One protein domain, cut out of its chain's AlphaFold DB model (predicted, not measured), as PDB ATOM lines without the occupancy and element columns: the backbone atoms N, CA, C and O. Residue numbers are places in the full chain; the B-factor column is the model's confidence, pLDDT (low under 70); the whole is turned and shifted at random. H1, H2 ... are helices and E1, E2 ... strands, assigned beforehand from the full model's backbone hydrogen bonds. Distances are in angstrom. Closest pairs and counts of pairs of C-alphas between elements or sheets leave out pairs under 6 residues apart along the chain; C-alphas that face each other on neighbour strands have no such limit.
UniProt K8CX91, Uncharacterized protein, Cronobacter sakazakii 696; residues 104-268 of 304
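AT A GLANCE: This is residues 104 to 268 of the 304 residues of an uncharacterized protein of Cronobacter sakazakii 696 (UniProt K8CX91). A twisted sheet of six strands has H1 and H2 packed over one face, with H3 beside H1 towards the E3 edge, while the short helices H4 and H5 sit at the end of the sheet where E1 begins and E5 ends. The long link from E1 to H1 swings away from the body, and its residues 120 to 130 stick out. The printed part has 165 residues with five named helices and six named strands, in the order E1 H1 H2 E2 H3 E3 H4 E4 E5 H5 E6. The sheet is mixed, in the order E3 E2 E4 E5 E1 E6, and the class is mixed, helices and strands. The whole is compact, with a radius of gyration of the C-alphas of 16.6 A and spans of 46 by 38 by 28 A.

HOW THE PARTS SIT: E1, residues 104 to 112, bends by 73 degrees at residue 107 and is antiparallel to E5, residues 243 to 251, with N 110 and O 246 at 2.9 A. On its other side E1 is antiparallel to edge strand E6, residues 264 to 267, with N 106 and O 264 at 2.9 A. E4, residues 226 to 233, forms a hairpin with E5, with N 229 and O 247 at 2.8 A. E2, residues 170 to 176, is parallel to E4, with N 173 and O 228 at 2.8 A, and to edge strand E3, residues 204 to 207, with N 205 and O 172 at 2.8 A. H1, residues 146 to 155, is over E4 and E5 at a height over the sheet of 9.3 A; its closest C-alphas to E5 are those of Leu 153 and Ala 246, 5.7 A. H2, residues 158 to 165, is on the same face, over E5. H3, residues 181 to 194, touches H1 at 38 degrees, only just a steep tilt, the same way; the closest C-alphas are those of Ile 147 and His 186, 5.6 A. H4, residues 212 to 220, only grazes the sheet, and H5, residues 252 to 257, stands up from it. E2, H3 and E3 form a strand-helix-strand unit, two parallel neighbour strands with a helix between them along the chain, its crossover right-handed. Every O i to N i+4 pair is within hydrogen-bond range in H1, H2, H4 and H5, and 7 of 10 are in H3.

IN THESE COORDINATES: E1 begins at C-alpha 104 (202.679, 163.956, 202.001) and is 21.6 A long; H3 is 21.2 A, E4 22.8 A and E5 25.4 A. E6 ends at C-alpha 267 (206.285, 169.043, 204.007).

THE WHOLE: The C-alphas of Glu 125 and Pro 198, the two farthest apart, are 47.0 A apart. The printed part has no cut; the link E1 to H1, 33 residues, is long. Mean pLDDT of the printed part is 85.2, and residues 137 to 144 are under 70.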
ATOM      1  N   VAL A 104     203.986 164.514 202.341       91.62
ATOM      2  CA  VAL A 104     202.679 163.956 202.001       91.62
ATOM      3  C   VAL A 104     202.143 164.766 200.828       91.62
ATOM      4  O   VAL A 104     202.064 165.994 200.888       91.62
ATOM      5  N   ALA A 105     201.832 164.101 199.727       92.62
ATOM      6  CA  ALA A 105     201.204 164.721 198.576       92.62
ATOM      7  C   ALA A 105     199.720 164.957 198.866       92.62
ATOM      8  O   ALA A 105     199.028 164.060 199.349       92.62
ATOM      9  N   ILE A 106     199.241 166.154 198.542       93.44
ATOM     10  CA  ILE A 106     197.817 166.478 198.541       93.44
ATOM     11  C   ILE A 106     197.337 166.239 197.118       93.44
ATOM     12  O   ILE A 106     197.735 166.977 196.217       93.44
ATOM     13  N   LEU A 107     196.543 165.190 196.923       94.19
ATOM     14  CA  LEU A 107     196.002 164.775 195.628       94.19
ATOM     15  C   LEU A 107     194.774 165.612 195.268       94.19
ATOM     16  O   LEU A 107     194.678 166.112 194.153       94.19
ATOM     17  N   ALA A 108     193.900 165.840 196.248       94.06
ATOM     18  CA  ALA A 108     192.755 166.734 196.137       94.06
ATOM     19  C   ALA A 108     192.468 167.406 197.479       94.06
ATOM     20  O   ALA A 108     192.768 166.865 198.546       94.06
ATOM     21  N   SER A 109     191.885 168.599 197.425       93.25
ATOM     22  CA  SER A 109     191.468 169.326 198.618       93.25
ATOM     23  C   SER A 109     190.287 170.233 198.317       93.25
ATOM     24  O   SER A 109     190.339 170.999 197.355       93.25
ATOM     25  N   ALA A 110     189.293 170.231 199.194       92.00
ATOM     26  CA  ALA A 110     188.204 171.192 199.192       92.00
ATOM     27  C   ALA A 110     188.042 171.754 200.603       92.00
ATOM     28  O   ALA A 110     188.035 171.004 201.572       92.00
ATOM     29  N   VAL A 111     187.924 173.073 200.725       91.06
ATOM     30  CA  VAL A 111     187.693 173.750 202.005       91.06
ATOM     31  C   VAL A 111     186.520 174.694 201.818       91.06
ATOM     32  O   VAL A 111     186.500 175.480 200.871       91.06
ATOM     33  N   MET A 112     185.543 174.606 202.709       89.00
ATOM     34  CA  MET A 112     184.353 175.439 202.698       89.00
ATOM     35  C   MET A 112     184.216 176.107 204.055       89.00
ATOM     36  O   MET A 112     183.940 175.464 205.067       89.00
ATOM     37  N   LEU A 113     184.432 177.416 204.046       87.81
ATOM     38  CA  LEU A 113     184.269 178.283 205.198       87.81
ATOM     39  C   LEU A 113     183.088 179.234 204.951       87.81
ATOM     40  O   LEU A 113     182.718 179.468 203.791       87.81
ATOM     41  N   PRO A 114     182.482 179.779 206.017       84.50
ATOM     42  CA  PRO A 114     181.452 180.800 205.916       84.50
ATOM     43  C   PRO A 114     181.895 181.975 205.039       84.50
ATOM     44  O   PRO A 114     183.084 182.273 204.923       84.50
ATOM     45  N   ASP A 115     180.923 182.637 204.407       79.25
ATOM     46  CA  ASP A 115     181.150 183.805 203.544       79.25
ATOM     47  C   ASP A 115     182.123 183.543 202.369       79.25
ATOM     48  O   ASP A 115     182.789 184.457 201.876       79.25
ATOM     49  N   HIS A 116     182.220 182.279 201.930       76.75
ATOM     50  CA  HIS A 116     183.129 181.810 200.875       76.75
ATOM     51  C   HIS A 116     184.597 182.184 201.117       76.75
ATOM     52  O   HIS A 116     185.360 182.371 200.169       76.75
ATOM     53  N   PHE A 117     184.998 182.305 202.385       78.69
ATOM     54  CA  PHE A 117     186.364 182.663 202.733       78.69
ATOM     55  C   PHE A 117     187.343 181.558 202.321       78.69
ATOM     56  O   PHE A 117     187.162 180.381 202.636       78.69
ATOM     57  N   SER A 118     188.411 181.944 201.631       76.69
ATOM     58  CA  SER A 118     189.504 181.059 201.250       76.69
ATOM     59  C   SER A 118     190.837 181.611 201.737       76.69
ATOM     60  O   SER A 118     191.018 182.817 201.879       76.69
ATOM     61  N   ALA A 119     191.838 180.738 201.881       72.75
ATOM     62  CA  ALA A 119     193.213 181.173 202.120       72.75
ATOM     63  C   ALA A 119     193.742 182.124 201.020       72.75
ATOM     64  O   ALA A 119     194.691 182.868 201.237       72.75
ATOM     65  N   ARG A 120     193.122 182.138 199.835       72.50
ATOM     66  CA  ARG A 120     193.453 183.083 198.755       72.50
ATOM     67  C   ARG A 120     193.025 184.522 199.047       72.50
ATOM     68  O   ARG A 120     193.575 185.433 198.445       72.50
ATOM     69  N   ASP A 121     192.079 184.713 199.960       74.94
ATOM     70  CA  ASP A 121     191.540 186.027 200.305       74.94
ATOM     71  C   ASP A 121     192.382 186.750 201.369       74.94
ATOM     72  O   ASP A 121     192.124 187.914 201.682       74.94
ATOM     73  N   PHE A 122     193.400 186.091 201.940       70.31
ATOM     74  CA  PHE A 122     194.308 186.730 202.892       70.31
ATOM     75  C   PHE A 122     195.028 187.925 202.251       70.31
ATOM     76  O   PHE A 122     195.643 187.805 201.194       70.31
ATOM     77  N   GLY A 123     194.972 189.078 202.923       71.88
ATOM     78  CA  GLY A 123     195.552 190.338 202.442       71.88
ATOM     79  C   GLY A 123     194.597 191.199 201.610       71.88
ATOM     80  O   GLY A 123     194.963 192.316 201.259       71.88
ATOM     81  N   THR A 124     193.379 190.724 201.327       78.50
ATOM     82  CA  THR A 124     192.312 191.573 200.777       78.50
ATOM     83  C   THR A 124     191.627 192.358 201.895       78.50
ATOM     84  O   THR A 124     191.385 191.821 202.979       78.50
ATOM     85  N   GLU A 125     191.323 193.635 201.650       76.88
ATOM     86  CA  GLU A 125     190.546 194.439 202.595       76.88
ATOM     87  C   GLU A 125     189.140 193.844 202.730       76.88
ATOM     88  O   GLU A 125     188.364 193.783 201.777       76.88
ATOM     89  N   ARG A 126     188.815 193.381 203.937       72.88
ATOM     90  CA  ARG A 126     187.487 192.903 204.316       72.88
ATOM     91  C   ARG A 126     187.077 193.553 205.626       72.88
ATOM     92  O   ARG A 126     187.920 193.967 206.423       72.88
ATOM     93  N   VAL A 127     185.769 193.617 205.858       76.81
ATOM     94  CA  VAL A 127     185.226 194.091 207.133       76.81
ATOM     95  C   VAL A 127     185.755 193.197 208.254       76.81
ATOM     96  O   VAL A 127     185.679 191.973 208.177       76.81
ATOM     97  N   GLN A 128     186.308 193.821 209.286       70.44
ATOM     98  CA  GLN A 128     186.857 193.145 210.453       70.44
ATOM     99  C   GLN A 128     185.732 192.468 211.252       70.44
ATOM    100  O   GLN A 128     184.769 193.121 211.649       70.44
ATOM    101  N   GLN A 129     185.848 191.159 211.486       70.31
ATOM    102  CA  GLN A 129     184.790 190.320 212.078       70.31
ATOM    103  C   GLN A 129     185.261 189.577 213.342       70.31
ATOM    104  O   GLN A 129     184.878 188.435 213.591       70.31
ATOM    105  N   TYR A 130     186.133 190.194 214.145       71.31
ATOM    106  CA  TYR A 130     186.649 189.557 215.360       71.31
ATOM    107  C   TYR A 130     185.531 189.217 216.354       71.31
ATOM    108  O   TYR A 130     184.631 190.019 216.581       71.31
ATOM    109  N   GLY A 131     185.620 188.030 216.960       71.50
ATOM    110  CA  GLY A 131     184.672 187.563 217.977       71.50
ATOM    111  C   GLY A 131     183.308 187.120 217.439       71.50
ATOM    112  O   GLY A 131     182.445 186.773 218.237       71.50
ATOM    113  N   LEU A 132     183.098 187.113 216.118       79.12
ATOM    114  CA  LEU A 132     181.857 186.638 215.507       79.12
ATOM    115  C   LEU A 132     182.003 185.183 215.046       79.12
ATOM    116  O   LEU A 132     182.862 184.871 214.221       79.12
ATOM    117  N   SER A 133     181.122 184.306 215.529       81.56
ATOM    118  CA  SER A 133     180.949 182.957 214.987       81.56
ATOM    119  C   SER A 133     180.001 182.995 213.787       81.56
ATOM    120  O   SER A 133     178.932 183.608 213.808       81.56
ATOM    121  N   ARG A 134     180.418 182.369 212.685       83.75
ATOM    122  CA  ARG A 134     179.681 182.355 211.416       83.75
ATOM    123  C   ARG A 134     179.281 180.931 211.071       83.75
ATOM    124  O   ARG A 134     180.046 179.995 211.282       83.75
ATOM    125  N   ARG A 135     178.079 180.779 210.522       84.50
ATOM    126  CA  ARG A 135     177.533 179.483 210.116       84.50
ATOM    127  C   ARG A 135     177.628 179.293 208.623       84.50
ATOM    128  O   ARG A 135     177.496 180.250 207.860       84.50
ATOM    129  N   LEU A 136     177.791 178.047 208.204       80.38
ATOM    130  CA  LEU A 136     177.608 177.694 206.806       80.38
ATOM    131  C   LEU A 136     176.113 177.763 206.495       80.38
ATOM    132  O   LEU A 136     175.322 176.928 206.932       80.38
ATOM    133  N   ILE A 137     175.721 178.799 205.757       68.50
ATOM    134  CA  ILE A 137     174.323 179.024 205.398       68.50
ATOM    135  C   ILE A 137     173.897 177.919 204.428       68.50
ATOM    136  O   ILE A 137     174.377 177.835 203.298       68.50
ATOM    137  N   SER A 138     172.980 177.065 204.876       62.62
ATOM    138  CA  SER A 138     172.238 176.185 203.980       62.62
ATOM    139  C   SER A 138     171.240 177.035 203.182       62.62
ATOM    140  O   SER A 138     170.578 177.884 203.788       62.62
ATOM    141  N   PRO A 139     171.072 176.816 201.864       56.97
ATOM    142  CA  PRO A 139     170.239 177.655 200.993       56.97
ATOM    143  C   PRO A 139     168.759 177.783 201.410       56.97
ATOM    144  O   PRO A 139     168.031 178.568 200.814       56.97
ATOM    145  N   VAL A 140     168.295 177.045 202.427       55.28
ATOM    146  CA  VAL A 140     166.886 176.999 202.863       55.28
ATOM    147  C   VAL A 140     166.715 177.286 204.368       55.28
ATOM    148  O   VAL A 140     165.695 176.940 204.954       55.28
ATOM    149  N   GLY A 141     167.710 177.868 205.050       54.09
ATOM    150  CA  GLY A 141     167.583 178.259 206.469       54.09
ATOM    151  C   GLY A 141     167.358 177.103 207.463       54.09
ATOM    152  O   GLY A 141     167.126 177.339 208.646       54.09
ATOM    153  N   LYS A 142     167.433 175.848 207.005       57.16
ATOM    154  CA  LYS A 142     167.394 174.645 207.844       57.16
ATOM    155  C   LYS A 142     168.802 174.280 208.298       57.16
ATOM    156  O   LYS A 142     169.757 174.436 207.531       57.16
ATOM    157  N   LYS A 143     168.911 173.732 209.516       61.50
ATOM    158  CA  LYS A 143     170.143 173.093 209.997       61.50
ATOM    159  C   LYS A 143     170.566 172.051 208.960       61.50
ATOM    160  O   LYS A 143     169.738 171.263 208.499       61.50
ATOM    161  N   ARG A 144     171.819 172.135 208.517       69.56
ATOM    162  CA  ARG A 144     172.357 171.250 207.486       69.56
ATOM    163  C   ARG A 144     172.391 169.824 208.027       69.56
ATOM    164  O   ARG A 144     172.817 169.623 209.158       69.56
ATOM    165  N   ASP A 145     171.911 168.875 207.234       82.69
ATOM    166  CA  ASP A 145     171.921 167.457 207.595       82.69
ATOM    167  C   ASP A 145     173.293 166.832 207.303       82.69
ATOM    168  O   ASP A 145     173.965 167.234 206.341       82.69
ATOM    169  N   ASP A 146     173.695 165.838 208.092       85.44
ATOM    170  CA  ASP A 146     174.997 165.172 207.980       85.44
ATOM    171  C   ASP A 146     175.166 164.528 206.601       85.44
ATOM    172  O   ASP A 146     176.196 164.706 205.955       85.44
ATOM    173  N   ILE A 147     174.119 163.876 206.083       88.38
ATOM    174  CA  ILE A 147     174.117 163.252 204.749       88.38
ATOM    175  C   ILE A 147     174.387 164.306 203.669       88.38
ATOM    176  O   ILE A 147     175.228 164.120 202.788       88.38
ATOM    177  N   SER A 148     173.705 165.453 203.742       87.94
ATOM    178  CA  SER A 148     173.897 166.546 202.779       87.94
ATOM    179  C   SER A 148     175.300 167.163 202.852       87.94
ATOM    180  O   SER A 148     175.844 167.602 201.837       87.94
ATOM    181  N   THR A 149     175.896 167.175 204.046       89.25
ATOM    182  CA  THR A 149     177.258 167.653 204.298       89.25
ATOM    183  C   THR A 149     178.291 166.686 203.730       89.25
ATOM    184  O   THR A 149     179.210 167.109 203.029       89.25
ATOM    185  N   LEU A 150     178.116 165.388 203.965       91.62
ATOM    186  CA  LEU A 150     178.992 164.344 203.438       91.62
ATOM    187  C   LEU A 150     178.937 164.287 201.909       91.62
ATOM    188  O   LEU A 150     179.988 164.229 201.275       91.62
ATOM    189  N   ARG A 151     177.744 164.407 201.305       92.50
ATOM    190  CA  ARG A 151     177.591 164.498 199.840       92.50
ATOM    191  C   ARG A 151     178.388 165.659 199.263       92.50
ATOM    192  O   ARG A 151     179.106 165.488 198.289       92.50
ATOM    193  N   LEU A 152     178.277 166.832 199.876       90.81
ATOM    194  CA  LEU A 152     179.015 168.019 199.455       90.81
ATOM    195  C   LEU A 152     180.537 167.802 199.526       90.81
ATOM    196  O   LEU A 152     181.242 168.171 198.593       90.81
ATOM    197  N   LEU A 153     181.038 167.224 200.622       92.69
ATOM    198  CA  LEU A 153     182.469 166.991 200.822       92.69
ATOM    199  C   LEU A 153     183.036 165.953 199.851       92.69
ATOM    200  O   LEU A 153     184.072 166.204 199.240       92.69
ATOM    201  N   ILE A 154     182.359 164.812 199.698       93.44
ATOM    202  CA  ILE A 154     182.793 163.732 198.803       93.44
ATOM    203  C   ILE A 154     182.683 164.186 197.344       93.44
ATOM    204  O   ILE A 154     183.641 164.036 196.590       93.44
ATOM    205  N   GLY A 155     181.571 164.828 196.969       92.44
ATOM    206  CA  GLY A 155     181.373 165.369 195.624       92.44
ATOM    207  C   GLY A 155     182.422 166.414 195.230       92.44
ATOM    208  O   GLY A 155     182.809 166.495 194.069       92.44
ATOM    209  N   ALA A 156     182.951 167.181 196.190       91.25
ATOM    210  CA  ALA A 156     183.981 168.183 195.919       91.25
ATOM    211  C   ALA A 156     185.353 167.596 195.538       91.25
ATOM    212  O   ALA A 156     186.178 168.320 194.981       91.25
ATOM    213  N   VAL A 157     185.610 166.320 195.841       93.44
ATOM    214  CA  VAL A 157     186.870 165.619 195.526       93.44
ATOM    215  C   VAL A 157     186.641 164.350 194.699       93.44
ATOM    216  O   VAL A 157     187.530 163.509 194.604       93.44
ATOM    217  N   GLU A 158     185.447 164.183 194.122       93.19
ATOM    218  CA  GLU A 158     184.994 162.926 193.517       93.19
ATOM    219  C   GLU A 158     185.926 162.419 192.411       93.19
ATOM    220  O   GLU A 158     186.258 161.233 192.384       93.19
ATOM    221  N   ASN A 159     186.342 163.304 191.501       91.50
ATOM    222  CA  ASN A 159     187.119 162.926 190.320       91.50
ATOM    223  C   ASN A 159     188.456 162.296 190.724       91.50
ATOM    224  O   ASN A 159     188.762 161.164 190.353       91.50
ATOM    225  N   GLU A 160     189.224 163.004 191.548       92.50
ATOM    226  CA  GLU A 160     190.509 162.536 192.052       92.50
ATOM    227  C   GLU A 160     190.340 161.341 192.990       92.50
ATOM    228  O   GLU A 160     191.161 160.426 192.980       92.50
ATOM    229  N   LEU A 161     189.265 161.313 193.783       92.31
ATOM    230  CA  LEU A 161     188.971 160.190 194.663       92.31
ATOM    231  C   LEU A 161     188.739 158.900 193.865       92.31
ATOM    232  O   LEU A 161     189.291 157.868 194.237       92.31
ATOM    233  N   ARG A 162     187.998 158.961 192.752       91.00
ATOM    234  CA  ARG A 162     187.750 157.821 191.851       91.00
ATOM    235  C   ARG A 162     189.038 157.318 191.197       91.00
ATOM    236  O   ARG A 162     189.267 156.111 191.125       91.00
ATOM    237  N   ASP A 163     189.903 158.232 190.764       90.31
ATOM    238  CA  ASP A 163     191.195 157.885 190.162       90.31
ATOM    239  C   ASP A 163     192.143 157.217 191.167       90.31
ATOM    240  O   ASP A 163     192.859 156.266 190.837       90.31
ATOM    241  N   VAL A 164     192.150 157.708 192.407       91.31
ATOM    242  CA  VAL A 164     192.990 157.177 193.484       91.31
ATOM    243  C   VAL A 164     192.471 155.831 193.966       91.31
ATOM    244  O   VAL A 164     193.265 154.904 194.127       91.31
ATOM    245  N   SER A 165     191.157 155.688 194.128       89.44
ATOM    246  CA  SER A 165     190.529 154.444 194.576       89.44
ATOM    247  C   SER A 165     190.745 153.297 193.580       89.44
ATOM    248  O   SER A 165     190.765 152.128 193.956       89.44
ATOM    249  N   ALA A 166     190.942 153.598 192.294       88.44
ATOM    250  CA  ALA A 166     191.293 152.598 191.286       88.44
ATOM    251  C   ALA A 166     192.732 152.061 191.425       88.44
ATOM    252  O   ALA A 166     193.033 150.980 190.920       88.44
ATOM    253  N   LYS A 167     193.630 152.809 192.078       90.19
ATOM    254  CA  LYS A 167     195.070 152.502 192.148       90.19
ATOM    255  C   LYS A 167     195.544 152.095 193.538       90.19
ATOM    256  O   LYS A 167     196.542 151.385 193.643       90.19
ATOM    257  N   LEU A 168     194.886 152.577 194.588       90.00
ATOM    258  CA  LEU A 168     195.337 152.445 195.968       90.00
ATOM    259  C   LEU A 168     194.183 152.096 196.906       90.00
ATOM    260  O   LEU A 168     193.066 152.576 196.707       90.00
ATOM    261  N   PRO A 169     194.454 151.330 197.976       90.88
ATOM    262  CA  PRO A 169     193.494 151.182 199.056       90.88
ATOM    263  C   PRO A 169     193.286 152.529 199.759       90.88
ATOM    264  O   PRO A 169     194.221 153.325 199.905       90.88
ATOM    265  N   LEU A 170     192.053 152.764 200.208       91.38
ATOM    266  CA  LEU A 170     191.639 153.994 200.875       91.38
ATOM    267  C   LEU A 170     191.441 153.770 202.373       91.38
ATOM    268  O   LEU A 170     190.746 152.844 202.786       91.38
ATOM    269  N   GLN A 171     192.023 154.655 203.173       92.44
ATOM    270  CA  GLN A 171     191.682 154.855 204.579       92.44
ATOM    271  C   GLN A 171     190.889 156.152 204.701       92.44
ATOM    272  O   GLN A 171     191.251 157.152 204.083       92.44
ATOM    273  N   ILE A 172     189.815 156.152 205.478       93.56
ATOM    274  CA  ILE A 172     188.952 157.315 205.657       93.56
ATOM    275  C   ILE A 172     188.982 157.720 207.117       93.56
ATOM    276  O   ILE A 172     188.656 156.928 207.998       93.56
ATOM    277  N   THR A 173     189.312 158.981 207.360       93.75
ATOM    278  CA  THR A 173     189.251 159.587 208.683       93.75
ATOM    279  C   THR A 173     188.230 160.715 208.667       93.75
ATOM    280  O   THR A 173     188.409 161.712 207.971       93.75
ATOM    281  N   ILE A 174     187.166 160.588 209.454       94.31
ATOM    282  CA  ILE A 174     186.196 161.657 209.671       94.31
ATOM    283  C   ILE A 174     186.492 162.326 211.007       94.31
ATOM    284  O   ILE A 174     186.442 161.700 212.063       94.31
ATOM    285  N   VAL A 175     186.782 163.616 210.951       93.12
ATOM    286  CA  VAL A 175     186.991 164.472 212.109       93.12
ATOM    287  C   VAL A 175     185.718 165.258 212.340       93.12
ATOM    288  O   VAL A 175     185.374 166.095 211.512       93.12
ATOM    289  N   SER A 176     185.020 164.989 213.437       91.75
ATOM    290  CA  SER A 176     183.777 165.680 213.788       91.75
ATOM    291  C   SER A 176     183.859 166.244 215.197       91.75
ATOM    292  O   SER A 176     184.313 165.556 216.107       91.75
ATOM    293  N   ASP A 177     183.379 167.465 215.400       86.62
ATOM    294  CA  ASP A 177     183.215 168.039 216.740       86.62
ATOM    295  C   ASP A 177     182.158 167.314 217.593       86.62
ATOM    296  O   ASP A 177     182.225 167.346 218.823       86.62
ATOM    297  N   CYS A 178     181.228 166.606 216.952       84.00
ATOM    298  CA  CYS A 178     180.234 165.747 217.581       84.00
ATOM    299  C   CYS A 178     180.294 164.343 216.948       84.00
ATOM    300  O   CYS A 178     179.505 164.023 216.052       84.00
ATOM    301  N   PRO A 179     181.265 163.492 217.337       81.19
ATOM    302  CA  PRO A 179     181.353 162.135 216.812       81.19
ATOM    303  C   PRO A 179     180.167 161.305 217.321       81.19
ATOM    304  O   PRO A 179     179.907 161.253 218.523       81.19
ATOM    305  N   CYS A 180     179.440 160.652 216.416       81.00
ATOM    306  CA  CYS A 180     178.320 159.781 216.770       81.00
ATOM    307  C   CYS A 180     178.227 158.574 215.832       81.00
ATOM    308  O   CYS A 180     178.610 158.657 214.666       81.00
ATOM    309  N   ASP A 181     177.664 157.468 216.324       79.19
ATOM    310  CA  ASP A 181     177.563 156.217 215.556       79.19
ATOM    311  C   ASP A 181     176.696 156.363 214.297       79.19
ATOM    312  O   ASP A 181     176.975 155.744 213.275       79.19
ATOM    313  N   ARG A 182     175.700 157.261 214.322       84.88
ATOM    314  CA  ARG A 182     174.844 157.563 213.159       84.88
ATOM    315  C   ARG A 182     175.631 158.119 211.974       84.88
ATOM    316  O   ARG A 182     175.237 157.926 210.827       84.88
ATOM    317  N   LEU A 183     176.746 158.800 212.242       86.75
ATOM    318  CA  LEU A 183     177.592 159.378 211.204       86.75
ATOM    319  C   LEU A 183     178.261 158.289 210.354       86.75
ATOM    320  O   LEU A 183     178.453 158.485 209.156       86.75
ATOM    321  N   THR A 184     178.540 157.125 210.946       89.81
ATOM    322  CA  THR A 184     179.023 155.929 210.245       89.81
ATOM    323  C   THR A 184     178.013 155.461 209.199       89.81
ATOM    324  O   THR A 184     178.354 155.331 208.023       89.81
ATOM    325  N   ASP A 185     176.753 155.275 209.600       89.12
ATOM    326  CA  ASP A 185     175.685 154.805 208.709       89.12
ATOM    327  C   ASP A 185     175.397 155.816 207.591       89.12
ATOM    328  O   ASP A 185     175.257 155.456 206.417       89.12
ATOM    329  N   HIS A 186     175.367 157.106 207.943       90.94
ATOM    330  CA  HIS A 186     175.225 158.196 206.980       90.94
ATOM    331  C   HIS A 186     176.384 158.208 205.975       90.94
ATOM    332  O   HIS A 186     176.152 158.382 204.778       90.94
ATOM    333  N   PHE A 187     177.618 157.980 206.432       92.06
ATOM    334  CA  PHE A 187     178.784 157.906 205.557       92.06
ATOM    335  C   PHE A 187     178.689 156.748 204.570       92.06
ATOM    336  O   PHE A 187     178.840 156.987 203.377       92.06
ATOM    337  N   PHE A 188     178.388 155.526 205.018       90.50
ATOM    338  CA  PHE A 188     178.265 154.382 204.107       90.50
ATOM    339  C   PHE A 188     177.141 154.565 203.086       90.50
ATOM    340  O   PHE A 188     177.318 154.243 201.910       90.50
ATOM    341  N   THR A 189     176.021 155.155 203.515       90.00
ATOM    342  CA  THR A 189     174.904 155.493 202.624       90.00
ATOM    343  C   THR A 189     175.362 156.424 201.504       90.00
ATOM    344  O   THR A 189     175.121 156.143 200.335       90.00
ATOM    345  N   VAL A 190     176.064 157.508 201.848       91.50
ATOM    346  CA  VAL A 190     176.564 158.476 200.863       91.50
ATOM    347  C   VAL A 190     177.695 157.887 200.023       91.50
ATOM    348  O   VAL A 190     177.758 158.134 198.824       91.50
ATOM    349  N   TRP A 191     178.588 157.099 200.617       90.69
ATOM    350  CA  TRP A 191     179.744 156.539 199.925       90.69
ATOM    351  C   TRP A 191     179.339 155.713 198.702       90.69
ATOM    352  O   TRP A 191     179.902 155.889 197.621       90.69
ATOM    353  N   HIS A 192     178.316 154.868 198.854       87.25
ATOM    354  CA  HIS A 192     177.798 154.025 197.777       87.25
ATOM    355  C   HIS A 192     177.145 154.803 196.628       87.25
ATOM    356  O   HIS A 192     177.020 154.259 195.533       87.25
ATOM    357  N   GLU A 193     176.769 156.067 196.837       88.94
ATOM    358  CA  GLU A 193     176.270 156.934 195.762       88.94
ATOM    359  C   GLU A 193     177.398 157.379 194.817       88.94
ATOM    360  O   GLU A 193     177.172 157.514 193.616       88.94
ATOM    361  N   TYR A 194     178.615 157.575 195.336       87.06
ATOM    362  CA  TYR A 194     179.757 158.074 194.558       87.06
ATOM    363  C   TYR A 194     180.654 156.948 194.037       87.06
ATOM    364  O   TYR A 194     181.142 156.998 192.899       87.06
ATOM    365  N   LEU A 195     180.896 155.930 194.867       85.50
ATOM    366  CA  LEU A 195     181.879 154.884 194.615       85.50
ATOM    367  C   LEU A 195     181.285 153.496 194.854       85.50
ATOM    368  O   LEU A 195     180.731 153.185 195.905       85.50
ATOM    369  N   THR A 196     181.471 152.626 193.865       77.19
ATOM    370  CA  THR A 196     181.006 151.232 193.888       77.19
ATOM    371  C   THR A 196     181.951 150.294 194.636       77.19
ATOM    372  O   THR A 196     181.631 149.125 194.838       77.19
ATOM    373  N   GLN A 197     183.129 150.780 195.033       78.94
ATOM    374  CA  GLN A 197     184.119 149.971 195.730       78.94
ATOM    375  C   GLN A 197     183.690 149.716 197.180       78.94
ATOM    376  O   GLN A 197     183.348 150.671 197.888       78.94
ATOM    377  N   PRO A 198     183.726 148.452 197.639       73.44
ATOM    378  CA  PRO A 198     183.369 148.122 199.006       73.44
ATOM    379  C   PRO A 198     184.424 148.670 199.970       73.44
ATOM    380  O   PRO A 198     185.617 148.402 199.828       73.44
ATOM    381  N   ILE A 199     183.963 149.416 200.969       81.44
ATOM    382  CA  ILE A 199     184.749 149.829 202.131       81.44
ATOM    383  C   ILE A 199     184.287 149.007 203.323       81.44
ATOM    384  O   ILE A 199     183.089 148.817 203.521       81.44
ATOM    385  N   THR A 200     185.235 148.546 204.133       82.06
ATOM    386  CA  THR A 200     184.943 147.906 205.416       82.06
ATOM    387  C   THR A 200     184.999 148.926 206.551       82.06
ATOM    388  O   THR A 200     185.647 149.969 206.453       82.06
ATOM    389  N   LEU A 201     184.346 148.609 207.669       81.38
ATOM    390  CA  LEU A 201     184.382 149.444 208.872       81.38
ATOM    391  C   LEU A 201     185.816 149.675 209.384       81.38
ATOM    392  O   LEU A 201     186.101 150.729 209.933       81.38
ATOM    393  N   GLU A 202     186.732 148.732 209.152       83.81
ATOM    394  CA  GLU A 202     188.144 148.846 209.550       83.81
ATOM    395  C   GLU A 202     188.891 149.975 208.823       83.81
ATOM    396  O   GLU A 202     189.860 150.523 209.347       83.81
ATOM    397  N   ASN A 203     188.429 150.348 207.629       86.38
ATOM    398  CA  ASN A 203     189.002 151.434 206.841       86.38
ATOM    399  C   ASN A 203     188.467 152.810 207.254       86.38
ATOM    400  O   ASN A 203     189.005 153.815 206.791       86.38
ATOM    401  N   LEU A 204     187.425 152.868 208.089       91.19
ATOM    402  CA  LEU A 204     186.788 154.099 208.533       91.19
ATOM    403  C   LEU A 204     187.128 154.389 209.995       91.19
ATOM    404  O   LEU A 204     186.864 153.598 210.898       91.19
ATOM    405  N   ARG A 205     187.645 155.587 210.244       91.12
ATOM    406  CA  ARG A 205     187.946 156.088 211.578       91.12
ATOM    407  C   ARG A 205     187.196 157.391 211.822       91.12
ATOM    408  O   ARG A 205     187.355 158.335 211.062       91.12
ATOM    409  N   ILE A 206     186.435 157.473 212.911       91.38
ATOM    410  CA  ILE A 206     185.781 158.716 213.344       91.38
ATOM    411  C   ILE A 206     186.476 159.219 214.609       91.38
ATOM    412  O   ILE A 206     186.617 158.474 215.581       91.38
ATOM    413  N   THR A 207     186.945 160.466 214.610       91.00
ATOM    414  CA  THR A 207     187.614 161.078 215.767       91.00
ATOM    415  C   THR A 207     187.166 162.516 215.997       91.00
ATOM    416  O   THR A 207     186.721 163.201 215.086       91.00
ATOM    417  N   ALA A 208     187.323 163.001 217.231       87.88
ATOM    418  CA  ALA A 208     187.065 164.405 217.560       87.88
ATOM    419  C   ALA A 208     188.209 165.350 217.155       87.88
ATOM    420  O   ALA A 208     188.044 166.563 217.083       87.88
ATOM    421  N   SER A 209     189.407 164.807 216.935       85.94
ATOM    422  CA  SER A 209     190.589 165.590 216.585       85.94
ATOM    423  C   SER A 209     191.600 164.761 215.798       85.94
ATOM    424  O   SER A 209     191.593 163.525 215.839       85.94
ATOM    425  N   LEU A 210     192.485 165.466 215.091       84.25
ATOM    426  CA  LEU A 210     193.669 164.910 214.447       84.25
ATOM    427  C   LEU A 210     194.923 165.439 215.127       84.25
ATOM    428  O   LEU A 210     195.103 166.645 215.292       84.25
ATOM    429  N   SER A 211     195.817 164.523 215.488       81.25
ATOM    430  CA  SER A 211     197.131 164.893 215.998       81.25
ATOM    431  C   SER A 211     198.099 165.144 214.846       81.25
ATOM    432  O   SER A 211     198.195 164.344 213.915       81.25
ATOM    433  N   PHE A 212     198.917 166.189 214.968       74.81
ATOM    434  CA  PHE A 212     200.064 166.404 214.079       74.81
ATOM    435  C   PHE A 212     201.072 165.246 214.119       74.81
ATOM    436  O   PHE A 212     201.791 165.031 213.143       74.81
ATOM    437  N   SER A 213     201.100 164.466 215.205       77.88
ATOM    438  CA  SER A 213     201.941 163.268 215.287       77.88
ATOM    439  C   SER A 213     201.538 162.198 214.273       77.88
ATOM    440  O   SER A 213     202.412 161.498 213.779       77.88
ATOM    441  N   ALA A 214     200.256 162.098 213.900       79.25
ATOM    442  CA  ALA A 214     199.798 161.115 212.916       79.25
ATOM    443  C   ALA A 214     200.376 161.405 211.520       79.25
ATOM    444  O   ALA A 214     200.850 160.504 210.832       79.25
ATOM    445  N   VAL A 215     200.442 162.688 211.142       79.06
ATOM    446  CA  VAL A 215     201.095 163.130 209.900       79.06
ATOM    447  C   VAL A 215     202.592 162.813 209.934       79.06
ATOM    448  O   VAL A 215     203.163 162.357 208.944       79.06
ATOM    449  N   GLU A 216     203.247 163.025 211.079       80.44
ATOM    450  CA  GLU A 216     204.661 162.690 211.248       80.44
ATOM    451  C   GLU A 216     204.914 161.176 211.152       80.44
ATOM    452  O   GLU A 216     205.876 160.751 210.511       80.44
ATOM    453  N   GLU A 217     204.056 160.355 211.754       82.69
ATOM    454  CA  GLU A 217     204.132 158.896 211.671       82.69
ATOM    455  C   GLU A 217     203.959 158.402 210.237       82.69
ATOM    456  O   GLU A 217     204.759 157.579 209.791       82.69
ATOM    457  N   ARG A 218     203.018 158.976 209.483       81.75
ATOM    458  CA  ARG A 218     202.831 158.689 208.054       81.75
ATOM    459  C   ARG A 218     204.042 159.090 207.207       81.75
ATOM    460  O   ARG A 218     204.398 158.420 206.243       81.75
ATOM    461  N   LEU A 219     204.729 160.170 207.578       83.88
ATOM    462  CA  LEU A 219     205.994 160.565 206.948       83.88
ATOM    463  C   LEU A 219     207.172 159.660 207.338       83.88
ATOM    464  O   LEU A 219     208.211 159.694 206.674       83.88
ATOM    465  N   LYS A 220     207.071 158.913 208.443       83.00
ATOM    466  CA  LYS A 220     208.093 157.954 208.893       83.00
ATOM    467  C   LYS A 220     207.858 156.573 208.286       83.00
ATOM    468  O   LYS A 220     208.812 155.959 207.814       83.00
ATOM    469  N   LYS A 221     206.612 156.101 208.286       80.56
ATOM    470  CA  LYS A 221     206.199 154.792 207.779       80.56
ATOM    471  C   LYS A 221     205.541 154.960 206.416       80.56
ATOM    472  O   LYS A 221     204.485 155.568 206.304       80.56
ATOM    473  N   THR A 222     206.160 154.411 205.376       72.75
ATOM    474  CA  THR A 222     205.544 154.405 204.048       72.75
ATOM    475  C   THR A 222     204.382 153.412 204.046       72.75
ATOM    476  O   THR A 222     204.589 152.203 204.003       72.75
ATOM    477  N   GLU A 223     203.159 153.929 204.112       79.75
ATOM    478  CA  GLU A 223     201.933 153.147 203.956       79.75
ATOM    479  C   GLU A 223     201.512 153.138 202.486       79.75
ATOM    480  O   GLU A 223     201.389 154.194 201.865       79.75
ATOM    481  N   LEU A 224     201.268 151.951 201.925       85.88
ATOM    482  CA  LEU A 224     200.770 151.766 200.556       85.88
ATOM    483  C   LEU A 224     199.256 152.027 200.470       85.88
ATOM    484  O   LEU A 224     198.511 151.212 199.939       85.88
ATOM    485  N   ALA A 225     198.798 153.145 201.026       89.44
ATOM    486  CA  ALA A 225     197.399 153.550 201.033       89.44
ATOM    487  C   ALA A 225     197.276 155.059 200.811       89.44
ATOM    488  O   ALA A 225     198.184 155.830 201.140       89.44
ATOM    489  N   ALA A 226     196.139 155.477 200.268       91.94
ATOM    490  CA  ALA A 226     195.716 156.868 200.281       91.94
ATOM    491  C   ALA A 226     194.775 157.109 201.469       91.94
ATOM    492  O   ALA A 226     194.064 156.205 201.905       91.94
ATOM    493  N   GLU A 227     194.791 158.322 202.007       93.38
ATOM    494  CA  GLU A 227     193.974 158.724 203.148       93.38
ATOM    495  C   GLU A 227     193.037 159.858 202.741       93.38
ATOM    496  O   GLU A 227     193.486 160.899 202.259       93.38
ATOM    497  N   LEU A 228     191.738 159.654 202.932       94.81
ATOM    498  CA  LEU A 228     190.717 160.679 202.797       94.81
ATOM    499  C   LEU A 228     190.359 161.197 204.188       94.81
ATOM    500  O   LEU A 228     189.792 160.474 205.003       94.81
ATOM    501  N   ILE A 229     190.655 162.464 204.445       95.00
ATOM    502  CA  ILE A 229     190.289 163.147 205.679       95.00
ATOM    503  C   ILE A 229     189.098 164.056 205.399       95.00
ATOM    504  O   ILE A 229     189.191 164.965 204.572       95.00
ATOM    505  N   LEU A 230     187.999 163.835 206.111       95.31
ATOM    506  CA  LEU A 230     186.813 164.683 206.089       95.31
ATOM    507  C   LEU A 230     186.719 165.419 207.423       95.31
ATOM    508  O   LEU A 230     186.720 164.786 208.469       95.31
ATOM    509  N   VAL A 231     186.642 166.744 207.401       94.00
ATOM    510  CA  VAL A 231     186.517 167.576 208.601       94.00
ATOM    511  C   VAL A 231     185.133 168.203 208.624       94.00
ATOM    512  O   VAL A 231     184.752 168.898 207.680       94.00
ATOM    513  N   LEU A 232     184.397 167.941 209.701       92.50
ATOM    514  CA  LEU A 232     183.073 168.461 209.992       92.50
ATOM    515  C   LEU A 232     183.127 169.235 211.311       92.50
ATOM    516  O   LEU A 232     183.157 168.659 212.394       92.50
ATOM    517  N   GLN A 233     183.144 170.556 211.208       90.19
ATOM    518  CA  GLN A 233     183.088 171.457 212.349       90.19
ATOM    519  C   GLN A 233     181.802 172.279 212.218       90.19
ATOM    520  O   GLN A 233     181.782 173.278 211.508       90.19
ATOM    521  N   LEU A 234     180.703 171.808 212.808       87.12
ATOM    522  CA  LEU A 234     179.347 172.362 212.640       87.12
ATOM    523  C   LEU A 234     178.590 172.560 213.968       87.12
ATOM    524  O   LEU A 234     177.533 173.191 213.998       87.12
ATOM    525  N   SER A 235     179.107 172.025 215.070       83.62
ATOM    526  CA  SER A 235     178.467 171.965 216.390       83.62
ATOM    527  C   SER A 235     179.063 172.972 217.379       83.62
ATOM    528  O   SER A 235     178.935 172.811 218.588       83.62
ATOM    529  N   GLY A 236     179.728 174.016 216.878       77.25
ATOM    530  CA  GLY A 236     180.454 174.972 217.714       77.25
ATOM    531  C   GLY A 236     179.625 175.987 218.460       77.25
ATOM    532  O   GLY A 236     180.145 176.605 219.391       77.25
ATOM    533  N   GLU A 237     178.372 176.183 218.047       80.44
ATOM    534  CA  GLU A 237     177.535 177.270 218.552       80.44
ATOM    535  C   GLU A 237     178.351 178.578 218.608       80.44
ATOM    536  O   GLU A 237     179.205 178.831 217.750       80.44
ATOM    537  N   GLU A 238     178.118 179.449 219.574       81.56
ATOM    538  CA  GLU A 238     178.767 180.758 219.584       81.56
ATOM    539  C   GLU A 238     180.296 180.704 219.772       81.56
ATOM    540  O   GLU A 238     180.969 181.700 219.511       81.56
ATOM    541  N   ASN A 239     180.854 179.542 220.135       83.00
ATOM    542  CA  ASN A 239     182.272 179.374 220.459       83.00
ATOM    543  C   ASN A 239     183.190 179.424 219.232       83.00
ATOM    544  O   ASN A 239     184.334 179.867 219.341       83.00
ATOM    545  N   TYR A 240     182.723 178.952 218.072       85.50
ATOM    546  CA  TYR A 240     183.497 178.994 216.831       85.50
ATOM    547  C   TYR A 240     182.622 178.933 215.574       85.50
ATOM    548  O   TYR A 240     181.474 178.483 215.585       85.50
ATOM    549  N   SER A 241     183.204 179.402 214.471       87.12
ATOM    550  CA  SER A 241     182.604 179.346 213.141       87.12
ATOM    551  C   SER A 241     182.616 177.937 212.563       87.12
ATOM    552  O   SER A 241     183.542 177.164 212.807       87.12
ATOM    553  N   ASP A 242     181.616 177.646 211.742       89.50
ATOM    554  CA  ASP A 242     181.543 176.391 211.011       89.50
ATOM    555  C   ASP A 242     182.704 176.260 210.017       89.50
ATOM    556  O   ASP A 242     183.194 177.249 209.467       89.50
ATOM    557  N   GLY A 243     183.107 175.028 209.734       90.19
ATOM    558  CA  GLY A 243     184.131 174.721 208.752       90.19
ATOM    559  C   GLY A 243     183.982 173.302 208.231       90.19
ATOM    560  O   GLY A 243     183.782 172.356 208.990       90.19
ATOM    561  N   LEU A 244     184.088 173.157 206.915       92.25
ATOM    562  CA  LEU A 244     184.101 171.863 206.251       92.25
ATOM    563  C   LEU A 244     185.369 171.735 205.419       92.25
ATOM    564  O   LEU A 244     185.759 172.677 204.724       92.25
ATOM    565  N   ALA A 245     185.997 170.566 205.449       93.38
ATOM    566  CA  ALA A 245     187.107 170.273 204.555       93.38
ATOM    567  C   ALA A 245     187.124 168.809 204.117       93.38
ATOM    568  O   ALA A 245     186.748 167.918 204.872       93.38
ATOM    569  N   ALA A 246     187.599 168.571 202.902       95.06
ATOM    570  CA  ALA A 246     187.984 167.265 202.393       95.06
ATOM    571  C   ALA A 246     189.441 167.344 201.933       95.06
ATOM    572  O   ALA A 246     189.822 168.283 201.231       95.06
ATOM    573  N   LEU A 247     190.257 166.378 202.336       94.50
ATOM    574  CA  LEU A 247     191.670 166.285 201.979       94.50
ATOM    575  C   LEU A 247     191.976 164.851 201.563       94.50
ATOM    576  O   LEU A 247     191.789 163.933 202.353       94.50
ATOM    577  N   LEU A 248     192.474 164.668 200.345       94.75
ATOM    578  CA  LEU A 248     192.934 163.379 199.843       94.75
ATOM    579  C   LEU A 248     194.459 163.376 199.796       94.75
ATOM    580  O   LEU A 248     195.074 164.185 199.097       94.75
ATOM    581  N   LEU A 249     195.065 162.477 200.563       93.38
ATOM    582  CA  LEU A 249     196.485 162.476 200.879       93.38
ATOM    583  C   LEU A 249     197.139 161.144 200.509       93.38
ATOM    584  O   LEU A 249     196.548 160.079 200.664       93.38
ATOM    585  N   ALA A 250     198.398 161.185 200.082       92.56
ATOM    586  CA  ALA A 250     199.222 159.989 199.910       92.56
ATOM    587  C   ALA A 250     200.701 160.301 200.156       92.56
ATOM    588  O   ALA A 250     201.152 161.431 199.969       92.56
ATOM    589  N   SER A 251     201.474 159.307 200.584       91.50
ATOM    590  CA  SER A 251     202.910 159.490 200.827       91.50
ATOM    591  C   SER A 251     203.685 159.647 199.515       91.50
ATOM    592  O   SER A 251     203.336 159.046 198.496       91.50
ATOM    593  N   ASP A 252     204.758 160.436 199.549       90.88
ATOM    594  CA  ASP A 252     205.646 160.732 198.418       90.88
ATOM    595  C   ASP A 252     206.068 159.511 197.584       90.88
ATOM    596  O   ASP A 252     205.990 159.540 196.352       90.88
ATOM    597  N   ASP A 253     206.483 158.431 198.244       89.81
ATOM    598  CA  ASP A 253     206.903 157.195 197.580       89.81
ATOM    599  C   ASP A 253     205.774 156.565 196.755       89.81
ATOM    600  O   ASP A 253     205.994 156.135 195.623       89.81
ATOM    601  N   VAL A 254     204.557 156.547 197.303       90.19
ATOM    602  CA  VAL A 254     203.378 155.940 196.669       90.19
ATOM    603  C   VAL A 254     202.982 156.737 195.437       90.19
ATOM    604  O   VAL A 254     202.795 156.182 194.359       90.19
ATOM    605  N   VAL A 255     202.913 158.058 195.578       91.31
ATOM    606  CA  VAL A 255     202.538 158.957 194.486       91.31
ATOM    607  C   VAL A 255     203.535 158.885 193.332       91.31
ATOM    608  O   VAL A 255     203.121 158.830 192.172       91.31
ATOM    609  N   ARG A 256     204.838 158.809 193.638       89.88
ATOM    610  CA  ARG A 256     205.893 158.627 192.631       89.88
ATOM    611  C   ARG A 256     205.779 157.274 191.927       89.88
ATOM    612  O   ARG A 256     205.877 157.232 190.705       89.88
ATOM    613  N   ASN A 257     205.554 156.193 192.672       90.56
ATOM    614  CA  ASN A 257     205.463 154.843 192.111       90.56
ATOM    615  C   ASN A 257     204.196 154.643 191.263       90.56
ATOM    616  O   ASN A 257     204.247 153.980 190.233       90.56
ATOM    617  N   CYS A 258     203.075 155.243 191.663       87.12
ATOM    618  CA  CYS A 258     201.799 155.166 190.946       87.12
ATOM    619  C   CYS A 258     201.640 156.238 189.851       87.12
ATOM    620  O   CYS A 258     200.598 156.282 189.190       87.12
ATOM    621  N   GLY A 259     202.635 157.118 189.674       87.62
ATOM    622  CA  GLY A 259     202.633 158.179 188.664       87.62
ATOM    623  C   GLY A 259     201.453 159.147 188.790       87.62
ATOM    624  O   GLY A 259     200.908 159.581 187.778       87.62
ATOM    625  N   MET A 260     201.001 159.435 190.013       87.31
ATOM    626  CA  MET A 260     199.828 160.284 190.232       87.31
ATOM    627  C   MET A 260     200.228 161.766 190.248       87.31
ATOM    628  O   MET A 260     201.210 162.118 190.908       87.31
ATOM    629  N   PRO A 261     199.497 162.651 189.548       89.44
ATOM    630  CA  PRO A 261     199.704 164.088 189.666       89.44
ATOM    631  C   PRO A 261     199.220 164.578 191.035       89.44
ATOM    632  O   PRO A 261     198.280 164.032 191.606       89.44
ATOM    633  N   TYR A 262     199.859 165.620 191.564       90.25
ATOM    634  CA  TYR A 262     199.461 166.222 192.834       90.25
ATOM    635  C   TYR A 262     199.711 167.739 192.822       90.25
ATOM    636  O   TYR A 262     200.823 168.172 192.495       90.25
ATOM    637  N   PRO A 263     198.706 168.570 193.159       86.69
ATOM    638  CA  PRO A 263     198.821 170.030 193.124       86.69
ATOM    639  C   PRO A 263     199.690 170.621 194.240       86.69
ATOM    640  O   PRO A 263     200.247 171.705 194.067       86.69
ATOM    641  N   ALA A 264     199.797 169.951 195.390       87.88
ATOM    642  CA  ALA A 264     200.479 170.497 196.559       87.88
ATOM    643  C   ALA A 264     201.178 169.423 197.404       87.88
ATOM    644  O   ALA A 264     200.908 168.226 197.297       87.88
ATOM    645  N   ARG A 265     202.109 169.871 198.255       88.69
ATOM    646  CA  ARG A 265     202.900 169.027 199.159       88.69
ATOM    647  C   ARG A 265     202.780 169.557 200.578       88.69
ATOM    648  O   ARG A 265     203.033 170.737 200.812       88.69
ATOM    649  N   LEU A 266     202.470 168.675 201.515       87.69
ATOM    650  CA  LEU A 266     202.638 168.921 202.935       87.69
ATOM    651  C   LEU A 266     204.019 168.413 203.346       87.69
ATOM    652  O   LEU A 266     204.274 167.208 203.391       87.69
ATOM    653  N   LEU A 267     204.926 169.352 203.587       86.81
ATOM    654  CA  LEU A 267     206.285 169.043 204.007       86.81
ATOM    655  C   LEU A 267     206.329 168.663 205.490       86.81
ATOM    656  O   LEU A 267     205.418 168.986 206.257       86.81
ATOM    657  N   ARG A 268     207.408 167.989 205.903       84.44
ATOM    658  CA  ARG A 268     207.582 167.581 207.297       84.44
ATOM    659  C   ARG A 268     207.499 168.781 208.250       84.44
ATOM    660  O   ARG A 268     208.282 169.720 208.080       84.44
TER     661      ARG A 268